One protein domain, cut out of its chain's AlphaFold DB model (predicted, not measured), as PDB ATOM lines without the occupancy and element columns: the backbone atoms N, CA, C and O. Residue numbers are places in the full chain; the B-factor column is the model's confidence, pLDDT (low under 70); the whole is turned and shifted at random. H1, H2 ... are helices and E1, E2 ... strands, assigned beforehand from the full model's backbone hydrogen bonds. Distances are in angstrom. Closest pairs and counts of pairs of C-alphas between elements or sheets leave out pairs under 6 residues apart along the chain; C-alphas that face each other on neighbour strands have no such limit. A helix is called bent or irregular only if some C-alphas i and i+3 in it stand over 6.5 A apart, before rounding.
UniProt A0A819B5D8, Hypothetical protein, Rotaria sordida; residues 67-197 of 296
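This is residues 67 to 197 of the 296 residues of the protein "Hypothetical protein" of Rotaria sordida (UniProt A0A819B5D8). A small four-stranded sheet, E1 E4 E2 E3, curled like part of a barrel, has the short helices H2 and H4 on it, and the short helix H3 sits between this sheet and a separate hairpin of two strands, E5 and E6. Helix H1 lies at the hairpin's end of the longest axis, where residues 67 to 75 stick out. The printed part has 131 residues, with the order H1 E1 H2 E2 E3 H3 H4 E4 E5 E6; both sheets are antiparallel. The class is mixed, helices and strands, with 65 residues, under half, in named elements. The whole is compact, with a radius of gyration of the C-alphas of 15.0 A and spans of 44 by 35 by 28 A.

H1, residues 69 to 81, touches no helix and is not on the four-stranded sheet. E1, residues 89 to 93, is an edge strand, antiparallel to E4, residues 164 to 169, at 143 degrees; N 90 and O 167 are 2.8 A apart, within hydrogen-bond range. H2, residues 94 to 100, is on this sheet; its closest C-alpha pair with E3, residues 137 to 141, is Leu 100 and Met 140, 5.6 A apart. E2, residues 122 to 126, and E3 form a hairpin, with N 125 and O 138 at 2.9 A. E4 pairs in a staggered way, with E1 over residues 164 to 167 and with E2 over 168 to 169, where N 126 and O 168 are 2.7 A apart. H3, residues 142 to 146, is on the sheet at a height of 4.9 A, over none of its strands, on the opposite face from H2. H4, residues 154 to 160, is irregular, C-alphas 156 and 159 being 7.3 A apart; its height over the sheet is 7.5 A, and its closest C-alphas with E4 are Asn 154 and Cys 166, 4.8 A apart. There are three layers, helices on both faces of a sheet, with H4 on one face and H2 on the other. E1, H2, E2, with E4 between the two strands in the sheet, and E3, H3 H4, E4, with E2 between the two strands, are split strand-helix-strand units, that is, two strands of one sheet that are not neighbours, with helices between them along the chain; both crossovers are right-handed. E5, residues 177 to 183, and E6, residues 189 to 193, form a hairpin, with N 179 and O 191 at 2.8 A. The closest C-alphas of H3 and E6, Arg 143 and Leu 190, are 7.5 A apart. Every O i to N i+4 pair is within hydrogen-bond range in H1, H2 and H3; in H4 it is 0 of 3, beside 3 of 4 O i to N i+3 pairs.

H1 begins at C-alpha 69, (86.186, 1.458, 178.300), and is 18.6 A long. E4 is 16.2 A long and E5 18.8 A. E6 ends at C-alpha 193, (89.495, 0.849, 198.947).

The C-alphas farthest apart, of Ser 69 and Leu 133, are 44.9 A apart. The printed part has no cut; the link from H2 to E2, 21 residues, is long. The mean pLDDT of the printed part is 82.9; 22 residues are under 70: 85, 102 to 113, 117 to 119 and 130 to 135.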
ATOM      1  N   ASN A  67      92.024   5.405 177.428       94.31
ATOM      2  CA  ASN A  67      91.374   6.064 176.289       94.31
ATOM      3  C   ASN A  67      89.992   5.467 175.993       94.31
ATOM      4  O   ASN A  67      89.099   6.174 175.531       94.31
ATOM      5  N   THR A  68      89.797   4.179 176.284       95.44
ATOM      6  CA  THR A  68      88.549   3.448 176.026       95.44
ATOM      7  C   THR A  68      88.007   2.753 177.278       95.44
ATOM      8  O   THR A  68      88.707   2.580 178.278       95.44
ATOM      9  N   SER A  69      86.750   2.291 177.230       95.19
ATOM     10  CA  SER A  69      86.186   1.458 178.300       95.19
ATOM     11  C   SER A  69      86.945   0.138 178.463       95.19
ATOM     12  O   SER A  69      87.019  -0.395 179.566       95.19
ATOM     13  N   ASN A  70      87.517  -0.402 177.384       96.19
ATOM     14  CA  ASN A  70      88.328  -1.611 177.464       96.19
ATOM     15  C   ASN A  70      89.640  -1.344 178.211       96.19
ATOM     16  O   ASN A  70      89.988  -2.131 179.090       96.19
ATOM     17  N   ASP A  71      90.304  -0.218 177.930       96.38
ATOM     18  CA  ASP A  71      91.521   0.193 178.642       96.38
ATOM     19  C   ASP A  71      91.238   0.330 180.138       96.38
ATOM     20  O   ASP A  71      91.994  -0.180 180.956       96.38
ATOM     21  N   TRP A  72      90.092   0.917 180.504       96.38
ATOM     22  CA  TRP A  72      89.663   1.046 181.897       96.38
ATOM     23  C   TRP A  72      89.618  -0.310 182.614       96.38
ATOM     24  O   TRP A  72      90.274  -0.505 183.639       96.38
ATOM     25  N   TYR A  73      88.899  -1.286 182.054       96.31
ATOM     26  CA  TYR A  73      88.794  -2.617 182.661       96.31
ATOM     27  C   TYR A  73      90.094  -3.428 182.568       96.31
ATOM     28  O   TYR A  73      90.314  -4.337 183.371       96.31
ATOM     29  N   GLN A  74      90.961  -3.153 181.592       96.25
ATOM     30  CA  GLN A  74      92.302  -3.734 181.532       96.25
ATOM     31  C   GLN A  74      93.201  -3.163 182.634       96.25
ATOM     32  O   GLN A  74      93.756  -3.947 183.399       96.25
ATOM     33  N   CYS A  75      93.262  -1.839 182.795       95.38
ATOM     34  CA  CYS A  75      94.007  -1.178 183.864       95.38
ATOM     35  C   CYS A  75      93.561  -1.666 185.247       95.38
ATOM     36  O   CYS A  75      94.400  -2.048 186.054       95.38
ATOM     37  N   LEU A  76      92.250  -1.747 185.510       95.25
ATOM     38  CA  LEU A  76      91.749  -2.267 186.789       95.25
ATOM     39  C   LEU A  76      92.197  -3.712 187.049       95.25
ATOM     40  O   LEU A  76      92.552  -4.042 188.176       95.25
ATOM     41  N   ARG A  77      92.213  -4.578 186.028       94.75
ATOM     42  CA  ARG A  77      92.718  -5.954 186.176       94.75
ATOM     43  C   ARG A  77      94.211  -5.976 186.487       94.75
ATOM     44  O   ARG A  77      94.603  -6.628 187.445       94.75
ATOM     45  N   LEU A  78      95.010  -5.207 185.746       92.44
ATOM     46  CA  LEU A  78      96.451  -5.099 185.981       92.44
ATOM     47  C   LEU A  78      96.757  -4.620 187.402       92.44
ATOM     48  O   LEU A  78      97.566  -5.234 188.090       92.44
ATOM     49  N   ILE A  79      96.058  -3.582 187.870       90.62
ATOM     50  CA  ILE A  79      96.228  -3.075 189.233       90.62
ATOM     51  C   ILE A  79      95.796  -4.144 190.242       90.62
ATOM     52  O   ILE A  79      96.510  -4.397 191.205       90.62
ATOM     53  N   LYS A  80      94.660  -4.817 190.032       90.44
ATOM     54  CA  LYS A  80      94.185  -5.879 190.932       90.44
ATOM     55  C   LYS A  80      95.190  -7.024 191.082       90.44
ATOM     56  O   LYS A  80      95.379  -7.495 192.202       90.44
ATOM     57  N   ASP A  81      95.807  -7.445 189.982       88.19
ATOM     58  CA  ASP A  81      96.735  -8.577 189.946       88.19
ATOM     59  C   ASP A  81      98.120  -8.222 190.523       88.19
ATOM     60  O   ASP A  81      98.830  -9.099 191.015       88.19
ATOM     61  N   GLN A  82      98.501  -6.941 190.519       85.75
ATOM     62  CA  GLN A  82      99.703  -6.465 191.210       85.75
ATOM     63  C   GLN A  82      99.570  -6.618 192.728       85.75
ATOM     64  O   GLN A  82      98.494  -6.405 193.286       85.75
ATOM     65  N   HIS A  83     100.665  -6.921 193.429       77.56
ATOM     66  CA  HIS A  83     100.657  -6.914 194.892       77.56
ATOM     67  C   HIS A  83     100.432  -5.486 195.432       77.56
ATOM     68  O   HIS A  83     101.070  -4.557 194.940       77.56
ATOM     69  N   PRO A  84      99.602  -5.283 196.477       71.31
ATOM     70  CA  PRO A  84      99.353  -3.956 197.057       71.31
ATOM     71  C   PRO A  84     100.621  -3.237 197.529       71.31
ATOM     72  O   PRO A  84     100.731  -2.032 197.380       71.31
ATOM     73  N   GLN A  85     101.611  -3.982 198.032       65.62
ATOM     74  CA  GLN A  85     102.910  -3.436 198.449       65.62
ATOM     75  C   GLN A  85     103.822  -3.026 197.275       65.62
ATOM     76  O   GLN A  85     104.883  -2.453 197.501       65.62
ATOM     77  N   GLN A  86     103.429  -3.318 196.032       70.56
ATOM     78  CA  GLN A  86     104.123  -2.927 194.800       70.56
ATOM     79  C   GLN A  86     103.363  -1.833 194.031       70.56
ATOM     80  O   GLN A  86     103.622  -1.617 192.848       70.56
ATOM     81  N   SER A  87     102.413  -1.152 194.678       77.94
ATOM     82  CA  SER A  87     101.732   0.009 194.101       77.94
ATOM     83  C   SER A  87     102.721   1.117 193.737       77.94
ATOM     84  O   SER A  87     103.761   1.275 194.392       77.94
ATOM     85  N   SER A  88     102.357   1.926 192.739       87.06
ATOM     86  CA  SER A  88     103.169   3.067 192.324       87.06
ATOM     87  C   SER A  88     103.429   3.999 193.515       87.06
ATOM     88  O   SER A  88     102.505   4.436 194.203       87.06
ATOM     89  N   GLY A  89     104.707   4.252 193.788       91.81
ATOM     90  CA  GLY A  89     105.158   5.267 194.731       91.81
ATOM     91  C   GLY A  89     105.306   6.625 194.056       91.81
ATOM     92  O   GLY A  89     105.025   6.771 192.866       91.81
ATOM     93  N   TYR A  90     105.775   7.610 194.816       93.50
ATOM     94  CA  TYR A  90     105.953   8.992 194.376       93.50
ATOM     95  C   TYR A  90     107.316   9.523 194.821       93.50
ATOM     96  O   TYR A  90     107.762   9.251 195.936       93.50
ATOM     97  N   CYS A  91     108.001  10.256 193.946       93.00
ATOM     98  CA  CYS A  91     109.334  10.779 194.236       93.00
ATOM     99  C   CYS A  91     109.267  12.034 195.106       93.00
ATOM    100  O   CYS A  91     108.723  13.041 194.663       93.00
ATOM    101  N   LEU A  92     109.853  12.000 196.303       92.06
ATOM    102  CA  LEU A  92     109.946  13.157 197.197       92.06
ATOM    103  C   LEU A  92     111.388  13.383 197.645       92.06
ATOM    104  O   LEU A  92     112.144  12.438 197.880       92.06
ATOM    105  N   THR A  93     111.762  14.650 197.798       90.12
ATOM    106  CA  THR A  93     113.038  15.030 198.408       90.12
ATOM    107  C   THR A  93     113.016  14.779 199.916       90.12
ATOM    108  O   THR A  93     111.971  14.815 200.570       90.12
ATOM    109  N   GLN A  94     114.189  14.570 200.508       84.94
ATOM    110  CA  GLN A  94     114.303  14.342 201.948       84.94
ATOM    111  C   GLN A  94     113.789  15.522 202.796       84.94
ATOM    112  O   GLN A  94     113.265  15.306 203.892       84.94
ATOM    113  N   THR A  95     113.900  16.754 202.289       85.62
ATOM    114  CA  THR A  95     113.363  17.962 202.932       85.62
ATOM    115  C   THR A  95     111.838  18.005 202.869       85.62
ATOM    116  O   THR A  95     111.202  18.314 203.872       85.62
ATOM    117  N   GLU A  96     111.230  17.641 201.736       89.44
ATOM    118  CA  GLU A  96     109.771  17.524 201.617       89.44
ATOM    119  C   GLU A  96     109.217  16.449 202.548       89.44
ATOM    120  O   GLU A  96     108.217  16.693 203.214       89.44
ATOM    121  N   ILE A  97     109.886  15.297 202.653       87.19
ATOM    122  CA  ILE A  97     109.489  14.239 203.589       87.19
ATOM    123  C   ILE A  97     109.469  14.783 205.022       87.19
ATOM    124  O   ILE A  97     108.491  14.575 205.729       87.19
ATOM    125  N   GLN A  98     110.497  15.526 205.444       83.69
ATOM    126  CA  GLN A  98     110.537  16.129 206.782       83.69
ATOM    127  C   GLN A  98     109.421  17.160 206.991       83.69
ATOM    128  O   GLN A  98     108.783  17.148 208.039       83.69
ATOM    129  N   LEU A  99     109.174  18.021 205.997       85.44
ATOM    130  CA  LEU A  99     108.160  19.079 206.061       85.44
ATOM    131  C   LEU A  99     106.729  18.533 206.067       85.44
ATOM    132  O   LEU A  99     105.859  19.098 206.724       85.44
ATOM    133  N   LEU A 100     106.482  17.466 205.306       83.56
ATOM    134  CA  LEU A 100     105.167  16.841 205.180       83.56
ATOM    135  C   LEU A 100     104.907  15.813 206.283       83.56
ATOM    136  O   LEU A 100     103.746  15.504 206.558       83.56
ATOM    137  N   SER A 101     105.957  15.265 206.904       77.69
ATOM    138  CA  SER A 101     105.815  14.304 207.993       77.69
ATOM    139  C   SER A 101     105.396  14.998 209.285       77.69
ATOM    140  O   SER A 101     106.087  15.881 209.784       77.69
ATOM    141  N   ASN A 102     104.329  14.511 209.916       66.31
ATOM    142  CA  ASN A 102     103.950  14.933 211.271       66.31
ATOM    143  C   ASN A 102     104.824  14.287 212.379       66.31
ATOM    144  O   ASN A 102     104.367  14.137 213.507       66.31
ATOM    145  N   HIS A 103     106.061  13.871 212.066       60.22
ATOM    146  CA  HIS A 103     107.006  13.194 212.976       60.22
ATOM    147  C   HIS A 103     106.462  11.956 213.726       60.22
ATOM    148  O   HIS A 103     106.903  11.657 214.834       60.22
ATOM    149  N   ILE A 104     105.525  11.206 213.139       59.41
ATOM    150  CA  ILE A 104     105.031   9.956 213.737       59.41
ATOM    151  C   ILE A 104     105.992   8.816 213.380       59.41
ATOM    152  O   ILE A 104     106.169   8.498 212.204       59.41
ATOM    153  N   GLU A 105     106.611   8.203 214.392       56.25
ATOM    154  CA  GLU A 105     107.493   7.044 214.229       56.25
ATOM    155  C   GLU A 105     106.691   5.797 213.825       56.25
ATOM    156  O   GLU A 105     105.856   5.295 214.579       56.25
ATOM    157  N   PHE A 106     106.954   5.273 212.625       58.69
ATOM    158  CA  PHE A 106     106.361   4.026 212.150       58.69
ATOM    159  C   PHE A 106     107.069   2.809 212.772       58.69
ATOM    160  O   PHE A 106     108.145   2.413 212.322       58.69
ATOM    161  N   ASN A 107     106.451   2.182 213.779       57.06
ATOM    162  CA  ASN A 107     106.899   0.900 214.335       57.06
ATOM    163  C   ASN A 107     106.176  -0.273 213.653       57.06
ATOM    164  O   ASN A 107     105.016  -0.558 213.954       57.06
ATOM    165  N   GLN A 108     106.897  -0.997 212.785       54.16
ATOM    166  CA  GLN A 108     106.415  -2.176 212.036       54.16
ATOM    167  C   GLN A 108     105.793  -3.285 212.906       54.16
ATOM    168  O   GLN A 108     105.056  -4.125 212.401       54.16
ATOM    169  N   THR A 109     106.092  -3.316 214.205       50.47
ATOM    170  CA  THR A 109     105.637  -4.345 215.155       50.47
ATOM    171  C   THR A 109     104.236  -4.108 215.706       50.47
ATOM    172  O   THR A 109     103.676  -4.984 216.363       50.47
ATOM    173  N   SER A 110     103.662  -2.932 215.467       48.78
ATOM    174  CA  SER A 110     102.417  -2.521 216.088       48.78
ATOM    175  C   SER A 110     101.355  -2.387 214.995       48.78
ATOM    176  O   SER A 110     101.505  -1.608 214.061       48.78
ATOM    177  N   ASN A 111     100.301  -3.197 215.099       51.00
ATOM    178  CA  ASN A 111      99.159  -3.322 214.179       51.00
ATOM    179  C   ASN A 111      98.262  -2.056 214.166       51.00
ATOM    180  O   ASN A 111      97.038  -2.138 214.078       51.00
ATOM    181  N   TYR A 112      98.869  -0.887 214.363       55.59
ATOM    182  CA  TYR A 112      98.236   0.381 214.666       55.59
ATOM    183  C   TYR A 112      98.345   1.317 213.466       55.59
ATOM    184  O   TYR A 112      99.405   1.485 212.867       55.59
ATOM    185  N   ASP A 113      97.211   1.923 213.137       64.50
ATOM    186  CA  ASP A 113      97.052   2.946 212.113       64.50
ATOM    187  C   ASP A 113      98.119   4.051 212.255       64.50
ATOM    188  O   ASP A 113      98.173   4.783 213.242       64.50
ATOM    189  N   CYS A 114      98.998   4.154 211.262       75.81
ATOM    190  CA  CYS A 114     100.102   5.115 211.192       75.81
ATOM    191  C   CYS A 114      99.628   6.581 211.226       75.81
ATOM    192  O   CYS A 114     100.407   7.475 211.554       75.81
ATOM    193  N   CYS A 115      98.347   6.834 210.934       79.00
ATOM    194  CA  CYS A 115      97.734   8.158 210.931       79.00
ATOM    195  C   CYS A 115      96.667   8.338 212.033       79.00
ATOM    196  O   CYS A 115      95.676   9.039 211.824       79.00
ATOM    197  N   GLN A 116      96.857   7.733 213.214       72.88
ATOM    198  CA  GLN A 116      95.918   7.860 214.341       72.88
ATOM    199  C   GLN A 116      95.484   9.310 214.619       72.88
ATOM    200  O   GLN A 116      96.311  10.206 214.777       72.88
ATOM    201  N   ASN A 117      94.166   9.517 214.738       66.12
ATOM    202  CA  ASN A 117      93.518  10.798 215.062       66.12
ATOM    203  C   ASN A 117      93.790  11.950 214.076       66.12
ATOM    204  O   ASN A 117      93.551  13.115 214.404       66.12
ATOM    205  N   LEU A 118      94.265  11.647 212.867       66.62
ATOM    206  CA  LEU A 118      94.496  12.637 211.823       66.62
ATOM    207  C   LEU A 118      93.342  12.686 210.808       66.62
ATOM    208  O   LEU A 118      92.510  11.789 210.710       66.62
ATOM    209  N   SER A 119      93.280  13.795 210.070       68.44
ATOM    210  CA  SER A 119      92.275  14.056 209.032       68.44
ATOM    211  C   SER A 119      92.191  12.925 207.997       68.44
ATOM    212  O   SER A 119      93.216  12.367 207.613       68.44
ATOM    213  N   GLN A 120      90.996  12.687 207.437       71.94
ATOM    214  CA  GLN A 120      90.736  11.735 206.334       71.94
ATOM    215  C   GLN A 120      91.582  11.979 205.066       71.94
ATOM    216  O   GLN A 120      91.556  11.179 204.135       71.94
ATOM    217  N   LYS A 121      92.305  13.102 204.993       83.88
ATOM    218  CA  LYS A 121      93.208  13.451 203.886       83.88
ATOM    219  C   LYS A 121      94.603  12.833 204.016       83.88
ATOM    220  O   LYS A 121      95.367  12.865 203.049       83.88
ATOM    221  N   ASN A 122      94.947  12.328 205.195       88.00
ATOM    222  CA  ASN A 122      96.266  11.791 205.477       88.00
ATOM    223  C   ASN A 122      96.312  10.292 205.195       88.00
ATOM    224  O   ASN A 122      95.326   9.580 205.366       88.00
ATOM    225  N   TYR A 123      97.471   9.830 204.745       88.25
ATOM    226  CA  TYR A 123      97.722   8.435 204.429       88.25
ATOM    227  C   TYR A 123      99.143   8.072 204.856       88.25
ATOM    228  O   TYR A 123     100.028   8.932 204.916       88.25
ATOM    229  N   CYS A 124      99.360   6.805 205.195       88.25
ATOM    230  CA  CYS A 124     100.677   6.354 205.608       88.25
ATOM    231  C   CYS A 124     101.514   5.992 204.393       88.25
ATOM    232  O   CYS A 124     101.048   5.277 203.505       88.25
ATOM    233  N   PHE A 125     102.758   6.446 204.374       89.62
ATOM    234  CA  PHE A 125     103.685   6.127 203.309       89.62
ATOM    235  C   PHE A 125     104.972   5.533 203.857       89.62
ATOM    236  O   PHE A 125     105.486   5.998 204.871       89.62
ATOM    237  N   LEU A 126     105.503   4.536 203.160       87.69
ATOM    238  CA  LEU A 126     106.783   3.908 203.432       87.69
ATOM    239  C   LEU A 126     107.858   4.435 202.491       87.69
ATOM    240  O   LEU A 126     107.610   4.672 201.310       87.69
ATOM    241  N   PHE A 127     109.073   4.573 202.997       86.44
ATOM    242  CA  PHE A 127     110.226   4.983 202.206       86.44
ATOM    243  C   PHE A 127     111.510   4.495 202.860       86.44
ATOM    244  O   PHE A 127     111.554   4.215 204.056       86.44
ATOM    245  N   HIS A 128     112.575   4.411 202.069       78.00
ATOM    246  CA  HIS A 128     113.909   4.142 202.585       78.00
ATOM    247  C   HIS A 128     114.734   5.427 202.532       78.00
ATOM    248  O   HIS A 128     114.952   5.984 201.452       78.00
ATOM    249  N   SER A 129     115.183   5.902 203.693       70.88
ATOM    250  CA  SER A 129     116.068   7.060 203.799       70.88
ATOM    251  C   SER A 129     117.439   6.643 204.319       70.88
ATOM    252  O   SER A 129     117.552   5.963 205.335       70.88
ATOM    253  N   LYS A 130     118.502   7.117 203.659       65.06
ATOM    254  CA  LYS A 130     119.883   6.958 204.150       65.06
ATOM    255  C   LYS A 130     120.143   7.770 205.423       65.06
ATOM    256  O   LYS A 130     121.055   7.443 206.174       65.06
ATOM    257  N   GLN A 131     119.368   8.833 205.644       60.91
ATOM    258  CA  GLN A 131     119.526   9.753 206.770       60.91
ATOM    259  C   GLN A 131     118.811   9.251 208.035       60.91
ATOM    260  O   GLN A 131     119.190   9.628 209.141       60.91
ATOM    261  N   TYR A 132     117.831   8.355 207.882       59.41
ATOM    262  CA  TYR A 132     117.038   7.793 208.974       59.41
ATOM    263  C   TYR A 132     117.060   6.264 208.923       59.41
ATOM    264  O   TYR A 132     116.140   5.634 208.413       59.41
ATOM    265  N   LEU A 133     118.101   5.662 209.506       55.66
ATOM    266  CA  LEU A 133     118.287   4.203 209.587       55.66
ATOM    267  C   LEU A 133     117.103   3.440 210.224       55.66
ATOM    268  O   LEU A 133     116.991   2.237 210.012       55.66
ATOM    269  N   ASN A 134     116.220   4.128 210.965       54.88
ATOM    270  CA  ASN A 134     115.117   3.523 211.724       54.88
ATOM    271  C   ASN A 134     113.705   3.982 211.303       54.88
ATOM    272  O   ASN A 134     112.732   3.442 211.823       54.88
ATOM    273  N   GLN A 135     113.555   4.958 210.396       60.00
ATOM    274  CA  GLN A 135     112.232   5.420 209.951       60.00
ATOM    275  C   GLN A 135     111.954   4.910 208.541       60.00
ATOM    276  O   GLN A 135     112.470   5.442 207.562       60.00
ATOM    277  N   ASN A 136     111.112   3.880 208.459       74.25
ATOM    278  CA  ASN A 136     110.694   3.295 207.187       74.25
ATOM    279  C   ASN A 136     109.335   3.828 206.705       74.25
ATOM    280  O   ASN A 136     108.830   3.327 205.705       74.25
ATOM    281  N   GLY A 137     108.733   4.805 207.396       82.38
ATOM    282  CA  GLY A 137     107.476   5.421 206.980       82.38
ATOM    283  C   GLY A 137     107.049   6.639 207.799       82.38
ATOM    284  O   GLY A 137     107.555   6.865 208.897       82.38
ATOM    285  N   ALA A 138     106.121   7.421 207.243       85.81
ATOM    286  CA  ALA A 138     105.542   8.616 207.850       85.81
ATOM    287  C   ALA A 138     104.084   8.827 207.405       85.81
ATOM    288  O   ALA A 138     103.691   8.456 206.296       85.81
ATOM    289  N   CYS A 139     103.294   9.479 208.259       86.88
ATOM    290  CA  CYS A 139     101.952   9.942 207.913       86.88
ATOM    291  C   CYS A 139     102.018  11.321 207.240       86.88
ATOM    292  O   CYS A 139     102.543  12.269 207.831       86.88
ATOM    293  N   MET A 140     101.481  11.428 206.020       89.88
ATOM    294  CA  MET A 140     101.511  12.641 205.192       89.88
ATOM    295  C   MET A 140     100.169  12.851 204.480       89.88
ATOM    296  O   MET A 140      99.400  11.909 204.288       89.88
ATOM    297  N   GLU A 141      99.874  14.081 204.056       91.19
ATOM    298  CA  GLU A 141      98.683  14.352 203.242       91.19
ATOM    299  C   GLU A 141      98.802  13.665 201.872       91.19
ATOM    300  O   GLU A 141      99.711  13.952 201.088       91.19
ATOM    301  N   ALA A 142      97.849  12.787 201.549       91.69
ATOM    302  CA  ALA A 142      97.924  11.925 200.373       91.69
ATOM    303  C   ALA A 142      98.002  12.719 199.062       91.69
ATOM    304  O   ALA A 142      98.731  12.351 198.142       91.69
ATOM    305  N   ARG A 143      97.277  13.839 198.966       92.00
ATOM    306  CA  ARG A 143      97.292  14.698 197.773       92.00
ATOM    307  C   ARG A 143      98.635  15.394 197.577       92.00
ATOM    308  O   ARG A 143      99.085  15.516 196.445       92.00
ATOM    309  N   SER A 144      99.275  15.809 198.664       92.62
ATOM    310  CA  SER A 144     100.571  16.490 198.625       92.62
ATOM    311  C   SER A 144     101.693  15.555 198.172       92.62
ATOM    312  O   SER A 144     102.579  16.002 197.460       92.62
ATOM    313  N   VAL A 145     101.603  14.259 198.496       92.88
ATOM    314  CA  VAL A 145     102.540  13.216 198.035       92.88
ATOM    315  C   VAL A 145     102.238  12.770 196.597       92.88
ATOM    316  O   VAL A 145     103.127  12.685 195.760       92.88
ATOM    317  N   THR A 146     100.968  12.504 196.281       93.38
ATOM    318  CA  THR A 146     100.554  11.926 194.983       93.38
ATOM    319  C   THR A 146     100.566  12.916 193.807       93.38
ATOM    320  O   THR A 146     100.278  12.541 192.667       93.38
ATOM    321  N   ASN A 147     100.866  14.191 194.068       91.88
ATOM    322  CA  ASN A 147     101.099  15.204 193.036       91.88
ATOM    323  C   ASN A 147     102.510  15.126 192.437       91.88
ATOM    324  O   ASN A 147     102.758  15.733 191.392       91.88
ATOM    325  N   HIS A 148     103.414  14.382 193.071       92.56
ATOM    326  CA  HIS A 148     104.781  14.211 192.605       92.56
ATOM    327  C   HIS A 148     104.859  13.135 191.512       92.56
ATOM    328  O   HIS A 148     103.901  12.389 191.292       92.56
ATOM    329  N   PRO A 149     105.970  13.046 190.763       91.19
ATOM    330  CA  PRO A 149     106.116  12.039 189.717       91.19
ATOM    331  C   PRO A 149     106.093  10.606 190.278       91.19
ATOM    332  O   PRO A 149     106.707  10.364 191.321       91.19
ATOM    333  N   PRO A 150     105.423   9.657 189.596       91.19
ATOM    334  CA  PRO A 150     105.345   8.276 190.048       91.19
ATOM    335  C   PRO A 150     106.691   7.551 189.914       91.19
ATOM    336  O   PRO A 150     107.474   7.833 189.003       91.19
ATOM    337  N   CYS A 151     106.932   6.577 190.786       91.38
ATOM    338  CA  CYS A 151     108.120   5.724 190.795       91.38
ATOM    339  C   CYS A 151     107.793   4.305 191.276       91.38
ATOM    340  O   CYS A 151     106.796   4.071 191.960       91.38
ATOM    341  N   LEU A 152     108.641   3.347 190.910       88.56
ATOM    342  CA  LEU A 152     108.637   1.988 191.459       88.56
ATOM    343  C   LEU A 152     109.848   1.760 192.363       88.56
ATOM    344  O   LEU A 152     109.774   0.999 193.322       88.56
ATOM    345  N   LEU A 153     110.968   2.408 192.041       88.50
ATOM    346  CA  LEU A 153     112.237   2.288 192.742       88.50
ATOM    347  C   LEU A 153     112.843   3.672 192.982       88.50
ATOM    348  O   LEU A 153     112.618   4.616 192.225       88.50
ATOM    349  N   ASN A 154     113.730   3.773 193.976       87.44
ATOM    350  CA  ASN A 154     114.508   4.995 194.221       87.44
ATOM    351  C   ASN A 154     115.340   5.429 192.997       87.44
ATOM    352  O   ASN A 154     115.619   6.614 192.828       87.44
ATOM    353  N   SER A 155     115.730   4.489 192.126       86.88
ATOM    354  CA  SER A 155     116.444   4.788 190.880       86.88
ATOM    355  C   SER A 155     115.630   5.643 189.909       86.88
ATOM    356  O   SER A 155     116.206   6.445 189.178       86.88
ATOM    357  N   ASP A 156     114.303   5.515 189.924       89.12
ATOM    358  CA  ASP A 156     113.420   6.224 188.993       89.12
ATOM    359  C   ASP A 156     113.407   7.734 189.281       89.12
ATOM    360  O   ASP A 156     113.220   8.553 188.379       89.12
ATOM    361  N   CYS A 157     113.701   8.103 190.531       89.25
ATOM    362  CA  CYS A 157     113.746   9.477 191.017       89.25
ATOM    363  C   CYS A 157     115.113  10.161 190.828       89.25
ATOM    364  O   CYS A 157     115.229  11.365 191.039       89.25
ATOM    365  N   GLN A 158     116.158   9.446 190.388       82.00
ATOM    366  CA  GLN A 158     117.531   9.986 190.315       82.00
ATOM    367  C   GLN A 158     117.674  11.216 189.410       82.00
ATOM    368  O   GLN A 158     118.557  12.045 189.620       82.00
ATOM    369  N   ARG A 159     116.789  11.379 188.419       76.94
ATOM    370  CA  ARG A 159     116.787  12.567 187.549       76.94
ATOM    371  C   ARG A 159     116.416  13.863 188.284       76.94
ATOM    372  O   ARG A 159     116.561  14.931 187.702       76.94
ATOM    373  N   GLN A 160     115.925  13.775 189.520       73.06
ATOM    374  CA  GLN A 160     115.458  14.909 190.322       73.06
ATOM    375  C   GLN A 160     116.472  15.352 191.390       73.06
ATOM    376  O   GLN A 160     116.268  16.390 192.013       73.06
ATOM    377  N   GLY A 161     117.570  14.611 191.589       74.56
ATOM    378  CA  GLY A 161     118.635  14.965 192.530       74.56
ATOM    379  C   GLY A 161     119.176  13.775 193.325       74.56
ATOM    380  O   GLY A 161     118.693  12.651 193.203       74.56
ATOM    381  N   ASN A 162     120.192  14.035 194.153       70.62
ATOM    382  CA  ASN A 162     120.880  13.005 194.943       70.62
ATOM    383  C   ASN A 162     120.151  12.626 196.251       70.62
ATOM    384  O   ASN A 162     120.410  11.547 196.782       70.62
ATOM    385  N   ASP A 163     119.216  13.462 196.724       81.94
ATOM    386  CA  ASP A 163     118.510  13.320 198.012       81.94
ATOM    387  C   ASP A 163     116.996  13.096 197.829       81.94
ATOM    388  O   ASP A 163     116.166  13.699 198.515       81.94
ATOM    389  N   VAL A 164     116.632  12.259 196.854       87.94
ATOM    390  CA  VAL A 164     115.240  11.930 196.514       87.94
ATOM    391  C   VAL A 164     114.974  10.455 196.797       87.94
ATOM    392  O   VAL A 164     115.766   9.592 196.412       87.94
ATOM    393  N   SER A 165     113.846  10.168 197.441       89.81
ATOM    394  CA  SER A 165     113.383   8.812 197.734       89.81
ATOM    395  C   SER A 165     112.031   8.552 197.077       89.81
ATOM    396  O   SER A 165     111.184   9.441 196.981       89.81
ATOM    397  N   CYS A 166     111.824   7.312 196.640       91.19
ATOM    398  CA  CYS A 166     110.525   6.824 196.213       91.19
ATOM    399  C   CYS A 166     109.708   6.439 197.450       91.19
ATOM    400  O   CYS A 166     110.136   5.628 198.279       91.19
ATOM    401  N   VAL A 167     108.547   7.066 197.586       91.38
ATOM    402  CA  VAL A 167     107.666   6.961 198.742       91.38
ATOM    403  C   VAL A 167     106.413   6.185 198.331       91.38
ATOM    404  O   VAL A 167     105.665   6.630 197.464       91.38
ATOM    405  N   HIS A 168     106.168   5.025 198.938       91.06
ATOM    406  CA  HIS A 168     105.071   4.122 198.577       91.06
ATOM    407  C   HIS A 168     103.920   4.196 199.582       91.06
ATOM    408  O   HIS A 168     104.178   4.247 200.782       91.06
ATOM    409  N   PRO A 169     102.651   4.161 199.149       90.75
ATOM    410  CA  PRO A 169     101.530   4.089 200.077       90.75
ATOM    411  C   PRO A 169     101.565   2.765 200.857       90.75
ATOM    412  O   PRO A 169     101.748   1.690 200.288       90.75
ATOM    413  N   PHE A 170     101.383   2.835 202.173       86.44
ATOM    414  CA  PHE A 170     101.267   1.654 203.020       86.44
ATOM    415  C   PHE A 170      99.872   1.036 202.890       86.44
ATOM    416  O   PHE A 170      98.861   1.738 202.897       86.44
ATOM    417  N   SER A 171      99.815  -0.287 202.798       82.25
ATOM    418  CA  SER A 171      98.574  -1.053 202.712       82.25
ATOM    419  C   SER A 171      98.370  -1.811 204.020       82.25
ATOM    420  O   SER A 171      99.233  -2.606 204.392       82.25
ATOM    421  N   ILE A 172      97.261  -1.556 204.723       75.38
ATOM    422  CA  ILE A 172      96.961  -2.202 206.018       75.38
ATOM    423  C   ILE A 172      96.637  -3.687 205.811       75.38
ATOM    424  O   ILE A 172      97.035  -4.539 206.601       75.38
ATOM    425  N   ASP A 173      95.929  -3.997 204.729       77.75
ATOM    426  CA  ASP A 173      95.586  -5.352 204.316       77.75
ATOM    427  C   ASP A 173      96.038  -5.609 202.869       77.75
ATOM    428  O   ASP A 173      96.585  -4.740 202.192       77.75
ATOM    429  N   ASN A 174      95.812  -6.822 202.365       79.88
ATOM    430  CA  ASN A 174      96.178  -7.175 200.992       79.88
ATOM    431  C   ASN A 174      95.139  -6.716 199.942       79.88
ATOM    432  O   ASN A 174      95.160  -7.200 198.807       79.88
ATOM    433  N   VAL A 175      94.202  -5.831 200.301       84.94
ATOM    434  CA  VAL A 175      93.030  -5.511 199.468       84.94
ATOM    435  C   VAL A 175      92.877  -4.010 199.243       84.94
ATOM    436  O   VAL A 175      92.649  -3.593 198.104       84.94
ATOM    437  N   THR A 176      92.978  -3.217 200.305       87.62
ATOM    438  CA  THR A 176      92.840  -1.761 200.294       87.62
ATOM    439  C   THR A 176      94.036  -1.109 199.628       87.62
ATOM    440  O   THR A 176      95.176  -1.502 199.830       87.62
ATOM    441  N   ARG A 177      93.782  -0.122 198.773       88.75
ATOM    442  CA  ARG A 177      94.833   0.605 198.060       88.75
ATOM    443  C   ARG A 177      94.468   2.067 197.951       88.75
ATOM    444  O   ARG A 177      93.291   2.393 197.801       88.75
ATOM    445  N   LEU A 178      95.487   2.919 197.957       90.88
ATOM    446  CA  LEU A 178      95.364   4.312 197.557       90.88
ATOM    447  C   LEU A 178      95.442   4.393 196.029       90.88
ATOM    448  O   LEU A 178      96.490   4.147 195.445       90.88
ATOM    449  N   ILE A 179      94.328   4.732 195.390       92.06
ATOM    450  CA  ILE A 179      94.182   4.771 193.936       92.06
ATOM    451  C   ILE A 179      93.946   6.209 193.509       92.06
ATOM    452  O   ILE A 179      93.043   6.888 194.006       92.06
ATOM    453  N   ARG A 180      94.740   6.663 192.542       93.31
ATOM    454  CA  ARG A 180      94.620   8.000 191.971       93.31
ATOM    455  C   ARG A 180      93.926   7.948 190.615       93.31
ATOM    456  O   ARG A 180      94.455   7.368 189.670       93.31
ATOM    457  N   ILE A 181      92.770   8.599 190.515       94.88
ATOM    458  CA  ILE A 181      91.960   8.696 189.296       94.88
ATOM    459  C   ILE A 181      92.049  10.127 188.758       94.88
ATOM    460  O   ILE A 181      91.660  11.086 189.430       94.88
ATOM    461  N   VAL A 182      92.559  10.281 187.537       94.75
ATOM    462  CA  VAL A 182      92.646  11.570 186.838       94.75
ATOM    463  C   VAL A 182      91.520  11.674 185.832       94.75
ATOM    464  O   VAL A 182      91.349  10.794 184.987       94.75
ATOM    465  N   HIS A 183      90.802  12.787 185.894       94.88
ATOM    466  CA  HIS A 183      89.750  13.124 184.952       94.88
ATOM    467  C   HIS A 183      89.890  14.575 184.481       94.88
ATOM    468  O   HIS A 183      90.627  15.369 185.061       94.88
ATOM    469  N   ASN A 184      89.165  14.931 183.427       93.44
ATOM    470  CA  ASN A 184      89.241  16.251 182.793       93.44
ATOM    471  C   ASN A 184      88.463  17.380 183.506       93.44
ATOM    472  O   ASN A 184      88.456  18.503 183.008       93.44
ATOM    473  N   GLN A 185      87.779  17.112 184.622       92.12
ATOM    474  CA  GLN A 185      86.852  18.059 185.264       92.12
ATOM    475  C   GLN A 185      87.206  18.349 186.726       92.12
ATOM    476  O   GLN A 185      86.371  18.204 187.613       92.12
ATOM    477  N   GLY A 186      88.436  18.785 186.988       90.94
ATOM    478  CA  GLY A 186      88.866  19.193 188.325       90.94
ATOM    479  C   GLY A 186      90.129  18.472 188.790       90.94
ATOM    480  O   GLY A 186      90.868  17.929 187.969       90.94
ATOM    481  N   PRO A 187      90.433  18.523 190.099       91.38
ATOM    482  CA  PRO A 187      91.616  17.875 190.645       91.38
ATOM    483  C   PRO A 187      91.467  16.343 190.652       91.38
ATOM    484  O   PRO A 187      90.352  15.844 190.782       91.38
ATOM    485  N   PRO A 188      92.581  15.588 190.608       92.31
ATOM    486  CA  PRO A 188      92.557  14.135 190.726       92.31
ATOM    487  C   PRO A 188      91.819  13.662 191.981       92.31
ATOM    488  O   PRO A 188      91.966  14.227 193.074       92.31
ATOM    489  N   ILE A 189      91.061  12.584 191.818       93.25
ATOM    490  CA  ILE A 189      90.339  11.930 192.902       93.25
ATOM    491  C   ILE A 189      91.252  10.867 193.495       93.25
ATOM    492  O   ILE A 189      91.861  10.075 192.774       93.25
ATOM    493  N   LEU A 190      91.339  10.863 194.820       92.69
ATOM    494  CA  LEU A 190      92.006   9.815 195.574       92.69
ATOM    495  C   LEU A 190      90.930   8.924 196.175       92.69
ATOM    496  O   LEU A 190      90.026   9.410 196.851       92.69
ATOM    497  N   PHE A 191      91.030   7.634 195.898       91.94
ATOM    498  CA  PHE A 191      90.134   6.618 196.417       91.94
ATOM    499  C   PHE A 191      90.940   5.643 197.269       91.94
ATOM    500  O   PHE A 191      91.999   5.188 196.848       91.94
ATOM    501  N   VAL A 192      90.434   5.325 198.459       90.25
ATOM    502  CA  VAL A 192      91.022   4.321 199.347       90.25
ATOM    503  C   VAL A 192      90.032   3.175 199.467       90.25
ATOM    504  O   VAL A 192      88.951   3.353 200.022       90.25
ATOM    505  N   GLY A 193      90.383   2.009 198.931       90.00
ATOM    506  CA  GLY A 193      89.495   0.849 198.947       90.00
ATOM    507  C   GLY A 193      89.964  -0.271 198.028       90.00
ATOM    508  O   GLY A 193      91.118  -0.302 197.600       90.00
ATOM    509  N   SER A 194      89.065  -1.210 197.731       91.25
ATOM    510  CA  SER A 194      89.374  -2.344 196.855       91.25
ATOM    511  C   SER A 194      89.141  -2.009 195.379       91.25
ATOM    512  O   SER A 194      88.212  -1.284 195.024       91.25
ATOM    513  N   ILE A 195      89.914  -2.628 194.484       92.25
ATOM    514  CA  ILE A 195      89.704  -2.487 193.031       92.25
ATOM    515  C   ILE A 195      88.330  -3.017 192.593       92.25
ATOM    516  O   ILE A 195      87.718  -2.480 191.669       92.25
ATOM    517  N   ASN A 196      87.814  -4.051 193.268       92.94
ATOM    518  CA  ASN A 196      86.490  -4.602 192.971       92.94
ATOM    519  C   ASN A 196      85.380  -3.566 193.200       92.94
ATOM    520  O   ASN A 196      84.406  -3.548 192.452       92.94
ATOM    521  N   GLU A 197      85.533  -2.698 194.200       93.44
ATOM    522  CA  GLU A 197      84.564  -1.641 194.480       93.44
ATOM    523  C   GLU A 197      84.511  -0.632 193.330       93.44
ATOM    524  O   GLU A 197      83.428  -0.343 192.823       93.44
TER     525      GLU A 197